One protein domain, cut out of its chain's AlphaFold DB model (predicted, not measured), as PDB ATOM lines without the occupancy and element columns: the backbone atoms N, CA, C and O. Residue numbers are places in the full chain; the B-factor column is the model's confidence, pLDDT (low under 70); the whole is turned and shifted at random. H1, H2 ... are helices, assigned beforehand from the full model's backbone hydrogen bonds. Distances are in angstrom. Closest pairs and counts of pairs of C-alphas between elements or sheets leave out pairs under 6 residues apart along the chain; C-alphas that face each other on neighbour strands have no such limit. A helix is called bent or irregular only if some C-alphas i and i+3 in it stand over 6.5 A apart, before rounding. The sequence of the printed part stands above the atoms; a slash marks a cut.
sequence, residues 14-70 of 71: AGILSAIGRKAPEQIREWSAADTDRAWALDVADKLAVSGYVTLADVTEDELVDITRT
ATOM      1  N   ALA A  14     -44.741 -12.036 -19.746       62.69
ATOM      2  CA  ALA A  14     -43.454 -11.976 -20.449       62.69
ATOM      3  C   ALA A  14     -43.202 -10.720 -21.325       62.69
ATOM      4  O   ALA A  14     -42.088 -10.199 -21.379       62.69
ATOM      5  N   GLY A  15     -44.208 -10.216 -22.034       67.25
ATOM      6  CA  GLY A  15     -44.147  -8.979 -22.814       67.25
ATOM      7  C   GLY A  15     -44.105  -7.726 -21.936       67.25
ATOM      8  O   GLY A  15     -43.341  -6.809 -22.236       67.25
ATOM      9  N   ILE A  16     -44.843  -7.713 -20.819       67.44
ATOM     10  CA  ILE A  16     -44.745  -6.630 -19.829       67.44
ATOM     11  C   ILE A  16     -43.340  -6.654 -19.234       67.44
ATOM     12  O   ILE A  16     -42.663  -5.634 -19.245       67.44
ATOM     13  N   LEU A  17     -42.842  -7.830 -18.849       71.25
ATOM     14  CA  LEU A  17     -41.472  -8.015 -18.370       71.25
ATOM     15  C   LEU A  17     -40.410  -7.622 -19.373       71.25
ATOM     16  O   LEU A  17     -39.398  -7.060 -18.988       71.25
ATOM     17  N   SER A  18     -40.630  -7.832 -20.662       71.56
ATOM     18  CA  SER A  18     -39.699  -7.331 -21.671       71.56
ATOM     19  C   SER A  18     -39.699  -5.796 -21.735       71.56
ATOM     20  O   SER A  18     -38.661  -5.191 -22.001       71.56
ATOM     21  N   ALA A  19     -40.840  -5.154 -21.459       71.56
ATOM     22  CA  ALA A  19     -40.994  -3.700 -21.478       71.56
ATOM     23  C   ALA A  19     -40.489  -3.010 -20.196       71.56
ATOM     24  O   ALA A  19     -39.847  -1.958 -20.278       71.56
ATOM     25  N   ILE A  20     -40.759  -3.591 -19.022       74.50
ATOM     26  CA  ILE A  20     -40.333  -3.076 -17.711       74.50
ATOM     27  C   ILE A  20     -39.034  -3.709 -17.201       74.50
ATOM     28  O   ILE A  20     -38.428  -3.194 -16.271       74.50
ATOM     29  N   GLY A  21     -38.553  -4.762 -17.860       71.44
ATOM     30  CA  GLY A  21     -37.376  -5.550 -17.494       71.44
ATOM     31  C   GLY A  21     -36.121  -4.716 -17.274       71.44
ATOM     32  O   GLY A  21     -35.354  -4.913 -16.345       71.44
ATOM     33  N   ARG A  22     -35.920  -3.717 -18.129       73.75
ATOM     34  CA  ARG A  22     -34.750  -2.829 -18.070       73.75
ATOM     35  C   ARG A  22     -35.027  -1.517 -17.340       73.75
ATOM     36  O   ARG A  22     -34.197  -0.615 -17.400       73.75
ATOM     37  N   LYS A  23     -36.206  -1.374 -16.736       78.44
ATOM     38  CA  LYS A  23     -36.626  -0.158 -16.042       78.44
ATOM     39  C   LYS A  23     -36.348  -0.294 -14.551       78.44
ATOM     40  O   LYS A  23     -36.575  -1.351 -13.966       78.44
ATOM     41  N   ALA A  24     -35.882   0.793 -13.951       77.88
ATOM     42  CA  ALA A  24     -35.828   0.919 -12.502       77.88
ATOM     43  C   ALA A  24     -37.250   1.030 -11.915       77.88
ATOM     44  O   ALA A  24     -38.156   1.482 -12.623       77.88
ATOM     45  N   PRO A  25     -37.472   0.687 -10.634       79.62
ATOM     46  CA  PRO A  25     -38.777   0.797  -9.980       79.62
ATOM     47  C   PRO A  25     -39.467   2.154 -10.182       79.62
ATOM     48  O   PRO A  25     -40.656   2.199 -10.503       79.62
ATOM     49  N   GLU A  26     -38.733   3.269 -10.079       80.88
ATOM     50  CA  GLU A  26     -39.270   4.603 -10.387       80.88
ATOM     51  C   GLU A  26     -39.776   4.731 -11.833       80.88
ATOM     52  O   GLU A  26     -40.874   5.228 -12.067       80.88
ATOM     53  N   GLN A  27     -39.034   4.198 -12.803       81.56
ATOM     54  CA  GLN A  27     -39.379   4.252 -14.223       81.56
ATOM     55  C   GLN A  27     -40.560   3.339 -14.566       81.56
ATOM     56  O   GLN A  27     -41.261   3.584 -15.548       81.56
ATOM     57  N   ILE A  28     -40.770   2.276 -13.786       79.69
ATOM     58  CA  ILE A  28     -41.955   1.417 -13.888       79.69
ATOM     59  C   ILE A  28     -43.183   2.166 -13.361       79.69
ATOM     60  O   ILE A  28     -44.241   2.107 -13.981       79.69
ATOM     61  N   ARG A  29     -43.047   2.937 -12.273       77.81
ATOM     62  CA  ARG A  29     -44.134   3.788 -11.751       77.81
ATOM     63  C   ARG A  29     -44.544   4.889 -12.731       77.81
ATOM     64  O   ARG A  29     -45.721   5.245 -12.793       77.81
ATOM     65  N   GLU A  30     -43.591   5.392 -13.511       78.69
ATOM     66  CA  GLU A  30     -43.823   6.347 -14.602       78.69
ATOM     67  C   GLU A  30     -44.277   5.682 -15.913       78.69
ATOM     68  O   GLU A  30     -44.671   6.369 -16.861       78.69
ATOM     69  N   TRP A  31     -44.247   4.349 -15.999       74.38
ATOM     70  CA  TRP A  31     -44.657   3.633 -17.199       74.38
ATOM     71  C   TRP A  31     -46.183   3.662 -17.346       74.38
ATOM     72  O   TRP A  31     -46.933   2.996 -16.636       74.38
ATOM     73  N   SER A  32     -46.648   4.462 -18.302       63.62
ATOM     74  CA  SER A  32     -48.059   4.573 -18.665       63.62
ATOM     75  C   SER A  32     -48.492   3.390 -19.541       63.62
ATOM     76  O   SER A  32     -48.538   3.508 -20.766       63.62
ATOM     77  N   ALA A  33     -48.807   2.254 -18.919       63.47
ATOM     78  CA  ALA A  33     -49.488   1.126 -19.561       63.47
ATOM     79  C   ALA A  33     -51.010   1.166 -19.335       63.47
ATOM     80  O   ALA A  33     -51.500   1.948 -18.518       63.47
ATOM     81  N   ALA A  34     -51.756   0.329 -20.065       61.22
ATOM     82  CA  ALA A  34     -53.190   0.143 -19.848       61.22
ATOM     83  C   ALA A  34     -53.465  -0.280 -18.389       61.22
ATOM     84  O   ALA A  34     -52.665  -1.001 -17.795       61.22
ATOM     85  N   ASP A  35     -54.586   0.170 -17.811       55.91
ATOM     86  CA  ASP A  35     -54.909   0.030 -16.377       55.91
ATOM     87  C   ASP A  35     -54.695  -1.385 -15.808       55.91
ATOM     88  O   ASP A  35     -54.164  -1.537 -14.708       55.91
ATOM     89  N   THR A  36     -55.041  -2.423 -16.573       57.59
ATOM     90  CA  THR A  36     -54.899  -3.828 -16.155       57.59
ATOM     91  C   THR A  36     -53.435  -4.252 -15.977       57.59
ATOM     92  O   THR A  36     -53.121  -5.002 -15.057       57.59
ATOM     93  N   ASP A  37     -52.528  -3.736 -16.811       68.06
ATOM     94  CA  ASP A  37     -51.091  -4.044 -16.771       68.06
ATOM     95  C   ASP A  37     -50.351  -3.169 -15.748       68.06
ATOM     96  O   ASP A  37     -49.306  -3.548 -15.211       68.06
ATOM     97  N   ARG A  38     -50.912  -1.991 -15.445       72.12
ATOM     98  CA  ARG A  38     -50.330  -1.013 -14.522       72.12
ATOM     99  C   ARG A  38     -50.297  -1.518 -13.084       72.12
ATOM    100  O   ARG A  38     -49.284  -1.343 -12.416       72.12
ATOM    101  N   ALA A  39     -51.376  -2.135 -12.601       76.75
ATOM    102  CA  ALA A  39     -51.430  -2.641 -11.229       76.75
ATOM    103  C   ALA A  39     -50.363  -3.720 -10.979       76.75
ATOM    104  O   ALA A  39     -49.649  -3.669  -9.981       76.75
ATOM    105  N   TRP A  40     -50.208  -4.646 -11.929       76.38
ATOM    106  CA  TRP A  40     -49.199  -5.699 -11.853       76.38
ATOM    107  C   TRP A  40     -47.771  -5.142 -11.956       76.38
ATOM    108  O   TRP A  40     -46.904  -5.505 -11.164       76.38
ATOM    109  N   ALA A  41     -47.522  -4.197 -12.868       76.62
ATOM    110  CA  ALA A  41     -46.218  -3.546 -12.986       76.62
ATOM    111  C   ALA A  41     -45.834  -2.755 -11.719       76.62
ATOM    112  O   ALA A  41     -44.669  -2.756 -11.322       76.62
ATOM    113  N   LEU A  42     -46.801  -2.104 -11.065       79.31
ATOM    114  CA  LEU A  42     -46.584  -1.402  -9.798       79.31
ATOM    115  C   LEU A  42     -46.278  -2.362  -8.639       79.31
ATOM    116  O   LEU A  42     -45.397  -2.042  -7.846       79.31
ATOM    117  N   ASP A  43     -46.946  -3.519  -8.562       81.19
ATOM    118  CA  ASP A  43     -46.627  -4.576  -7.581       81.19
ATOM    119  C   ASP A  43     -45.180  -5.053  -7.746       81.19
ATOM    120  O   ASP A  43     -44.403  -5.082  -6.793       81.19
ATOM    121  N   VAL A  44     -44.778  -5.325  -8.989       77.31
ATOM    122  CA  VAL A  44     -43.406  -5.722  -9.323       77.31
ATOM    123  C   VAL A  44     -42.401  -4.627  -8.948       77.31
ATOM    124  O   VAL A  44     -41.364  -4.922  -8.357       77.31
ATOM    125  N   ALA A  45     -42.706  -3.361  -9.244       80.88
ATOM    126  CA  ALA A  45     -41.862  -2.226  -8.877       80.88
ATOM    127  C   ALA A  45     -41.692  -2.079  -7.360       80.88
ATOM    128  O   ALA A  45     -40.585  -1.818  -6.889       80.88
ATOM    129  N   ASP A  46     -42.772  -2.241  -6.594       82.06
ATOM    130  CA  ASP A  46     -42.726  -2.154  -5.138       82.06
ATOM    131  C   ASP A  46     -41.854  -3.263  -4.547       82.06
ATOM    132  O   ASP A  46     -40.949  -3.004  -3.754       82.06
ATOM    133  N   LYS A  47     -42.030  -4.490  -5.035       78.94
ATOM    134  CA  LYS A  47     -41.268  -5.637  -4.551       78.94
ATOM    135  C   LYS A  47     -39.794  -5.603  -4.953       78.94
ATOM    136  O   LYS A  47     -38.942  -5.965  -4.148       78.94
ATOM    137  N   LEU A  48     -39.466  -5.104  -6.147       77.62
ATOM    138  CA  LEU A  48     -38.075  -4.821  -6.529       77.62
ATOM    139  C   LEU A  48     -37.423  -3.825  -5.571       77.62
ATOM    140  O   LEU A  48     -36.288  -4.038  -5.147       77.62
ATOM    141  N   ALA A  49     -38.153  -2.764  -5.211       76.62
ATOM    142  CA  ALA A  49     -37.667  -1.755  -4.280       76.62
ATOM    143  C   ALA A  49     -37.444  -2.332  -2.870       76.62
ATOM    144  O   ALA A  49     -36.454  -1.981  -2.230       76.62
ATOM    145  N   VAL A  50     -38.315  -3.237  -2.405       79.81
ATOM    146  CA  VAL A  50     -38.161  -3.936  -1.114       79.81
ATOM    147  C   VAL A  50     -36.964  -4.887  -1.125       79.81
ATOM    148  O   VAL A  50     -36.184  -4.898  -0.174       79.81
ATOM    149  N   SER A  51     -36.790  -5.657  -2.197       72.62
ATOM    150  CA  SER A  51     -35.687  -6.614  -2.326       72.62
ATOM    151  C   SER A  51     -34.330  -5.952  -2.611       72.62
ATOM    152  O   SER A  51     -33.296  -6.610  -2.518       72.62
ATOM    153  N   GLY A  52     -34.304  -4.652  -2.931       70.50
ATOM    154  CA  GLY A  52     -33.079  -3.893  -3.199       70.50
ATOM    155  C   GLY A  52     -32.509  -4.085  -4.609       70.50
ATOM    156  O   GLY A  52     -31.380  -3.665  -4.869       70.50
ATOM    157  N   TYR A  53     -33.270  -4.692  -5.524       73.06
ATOM    158  CA  TYR A  53     -32.856  -4.854  -6.917       73.06
ATOM    159  C   TYR A  53     -33.041  -3.548  -7.693       73.06
ATOM    160  O   TYR A  53     -34.070  -2.878  -7.602       73.06
ATOM    161  N   VAL A  54     -32.043  -3.203  -8.509       69.19
ATOM    162  CA  VAL A  54     -32.044  -1.960  -9.298       69.19
ATOM    163  C   VAL A  54     -32.955  -2.077 -10.519       69.19
ATOM    164  O   VAL A  54     -33.634  -1.118 -10.875       69.19
ATOM    165  N   THR A  55     -32.988  -3.242 -11.170       68.56
ATOM    166  CA  THR A  55     -33.850  -3.514 -12.330       68.56
ATOM    167  C   THR A  55     -34.215  -4.992 -12.390       68.56
ATOM    168  O   THR A  55     -33.480  -5.834 -11.882       68.56
ATOM    169  N   LEU A  56     -35.298  -5.311 -13.096       67.19
ATOM    170  CA  LEU A  56     -35.693  -6.689 -13.410       67.19
ATOM    171  C   LEU A  56     -34.699  -7.435 -14.305       67.19
ATOM    172  O   LEU A  56     -34.756  -8.650 -14.380       67.19
ATOM    173  N   ALA A  57     -33.798  -6.738 -14.999       67.94
ATOM    174  CA  ALA A  57     -32.793  -7.362 -15.851       67.94
ATOM    175  C   ALA A  57     -31.732  -8.113 -15.035       67.94
ATOM    176  O   ALA A  57     -31.043  -8.968 -15.584       67.94
ATOM    177  N   ASP A  58     -31.619  -7.779 -13.749       66.50
ATOM    178  CA  ASP A  58     -30.765  -8.464 -12.780       66.50
ATOM    179  C   ASP A  58     -31.479  -9.658 -12.123       66.50
ATOM    180  O   ASP A  58     -30.848 -10.482 -11.476       66.50
ATOM    181  N   VAL A  59     -32.799  -9.754 -12.311       66.81
ATOM    182  CA  VAL A  59     -33.668 -10.745 -11.681       66.81
ATOM    183  C   VAL A  59     -33.975 -11.841 -12.694       66.81
ATOM    184  O   VAL A  59     -34.453 -11.583 -13.803       66.81
ATOM    185  N   THR A  60     -33.701 -13.087 -12.327       71.25
ATOM    186  CA  THR A  60     -34.088 -14.238 -13.152       71.25
ATOM    187  C   THR A  60     -35.611 -14.427 -13.166       71.25
ATOM    188  O   THR A  60     -36.321 -13.960 -12.279       71.25
ATOM    189  N   GLU A  61     -36.151 -15.126 -14.173       67.94
ATOM    190  CA  GLU A  61     -37.597 -15.410 -14.235       67.94
ATOM    191  C   GLU A  61     -38.089 -16.159 -12.982       67.94
ATOM    192  O   GLU A  61     -39.165 -15.856 -12.475       67.94
ATOM    193  N   ASP A  62     -37.270 -17.062 -12.434       67.81
ATOM    194  CA  ASP A  62     -37.555 -17.793 -11.193       67.81
ATOM    195  C   ASP A  62     -37.618 -16.859  -9.973       67.81
ATOM    196  O   ASP A  62     -38.587 -16.904  -9.218       67.81
ATOM    197  N   GLU A  63     -36.646 -15.954  -9.809       70.00
ATOM    198  CA  GLU A  63     -36.653 -14.962  -8.722       70.00
ATOM    199  C   GLU A  63     -37.828 -13.996  -8.840       70.00
ATOM    200  O   GLU A  63     -38.448 -13.628  -7.849       70.00
ATOM    201  N   LEU A  64     -38.179 -13.595 -10.058       69.44
ATOM    202  CA  LEU A  64     -39.342 -12.757 -10.283       69.44
ATOM    203  C   LEU A  64     -40.637 -13.486  -9.917       69.44
ATOM    204  O   LEU A  64     -41.544 -12.882  -9.335       69.44
ATOM    205  N   VAL A  65     -40.759 -14.761 -10.288       68.31
ATOM    206  CA  VAL A  65     -41.896 -15.589  -9.887       68.31
ATOM    207  C   VAL A  65     -41.928 -15.695  -8.367       68.31
ATOM    208  O   VAL A  65     -42.988 -15.487  -7.795       68.31
ATOM    209  N   ASP A  66     -40.799 -15.911  -7.700       71.88
ATOM    210  CA  ASP A  66     -40.710 -15.962  -6.236       71.88
ATOM    211  C   ASP A  66     -41.152 -14.638  -5.572       71.88
ATOM    212  O   ASP A  66     -42.024 -14.614  -4.694       71.88
ATOM    213  N   ILE A  67     -40.668 -13.512  -6.102       64.19
ATOM    214  CA  ILE A  67     -41.042 -12.157  -5.686       64.19
ATOM    215  C   ILE A  67     -42.550 -11.920  -5.894       64.19
ATOM    216  O   ILE A  67     -43.262 -11.459  -4.998       64.19
ATOM    217  N   THR A  68     -43.084 -12.259  -7.066       65.19
ATOM    218  CA  THR A  68     -44.506 -12.046  -7.389       65.19
ATOM    219  C   THR A  68     -45.443 -13.026  -6.679       65.19
ATOM    220  O   THR A  68     -46.601 -12.679  -6.453       65.19
ATOM    221  N   ARG A  69     -44.950 -14.198  -6.265       64.56
ATOM    222  CA  ARG A  69     -45.709 -15.280  -5.617       64.56
ATOM    223  C   ARG A  69     -45.712 -15.209  -4.090       64.56
ATOM    224  O   ARG A  69     -46.500 -15.913  -3.466       64.56
ATOM    225  N   THR A  70     -44.885 -14.354  -3.493       48.25
ATOM    226  CA  THR A  70     -44.954 -14.055  -2.058       48.25
ATOM    227  C   THR A  70     -46.155 -13.135  -1.780       48.25
ATOM    228  O   THR A  70     -46.016 -11.914  -1.696       48.25
TER     229      THR A  70
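Overview. This is residues 14 to 70 of the 71 residues of an uncharacterized protein of Frigoribacterium sp. MCBA15_019 (UniProt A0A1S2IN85). One long helix, H3, runs along most of the length of the domain, and three much shorter helices are set round it: H2 packs on its middle, H4 crosses its second half, and H1 stands steeply to its first half. H1 and H4 keep clear of each other, and the stretch after H3 folds back before H4 begins. The printed part has 57 residues with four named helices, in the order H1, H2, H3, H4, and no named strand; the class is all helix. It is compact, with a radius of gyration of the C-alphas of 10.0 A and spans of 25 by 18 by 18 A.

Along the chain. H3, residues 35 to 51, measures 24.7 A from C-alpha 35 at (-54.909, 0.030, -16.377) to C-alpha 51 at (-35.687, -6.614, -2.326). It is neither bent nor irregular, but only just: C-alphas 36 and 39 are 6.1 A apart. H2 is residues 25 to 29, 6.4 A long. H1 is residues 14 to 20, 9.8 A long, with C-alpha 14 at (-43.454, -11.976, -20.449). H4, residues 61 to 69, is 11.8 A long and ends with C-alpha 69 at (-45.709, -15.280, -5.617).

Arrangement. H3 is the hub and touches the three other helices. H2 and H3 touch, their closest C-alphas being those of Pro 25 and Ala 45, 4.5 A apart. H3 touches H4 with its residues 43 to 48 alone; the closest C-alphas are those of Lys 47 and Ile 67, 6.6 A apart, and the lines are about perpendicular, at 79 degrees. H1 and H3 only just touch, with 3 pairs of C-alphas within 8 A, and H3 does so with residues 37 to 41 alone. Their closest C-alphas are those of Ile 16 and Asp 37, 7.5 A apart; they run the same way at a steep tilt of 68 degrees, only just short of about perpendicular. H1 and H2 are close but not clearly touching, with the closest C-alphas, of Ile 20 and Ile 28, 6.1 A apart. H4 is apart from H1 and from H2. Each O i to N i+4 pair is within hydrogen-bond range in H1, H2 and H4, and 11 of 13 are in H3.

Size, cuts and confidence. The two C-alphas farthest apart are those of Ala 34 and Gly 52, at 26.4 A. The printed part has no cut. The links H1 to H2 and H2 to H3 are tight, and H3 to H4, with 9 residues between them, is short. The mean pLDDT of the printed part is 71.5; 23 residues are under 70, among them residues 32 to 37 and 54 to 59.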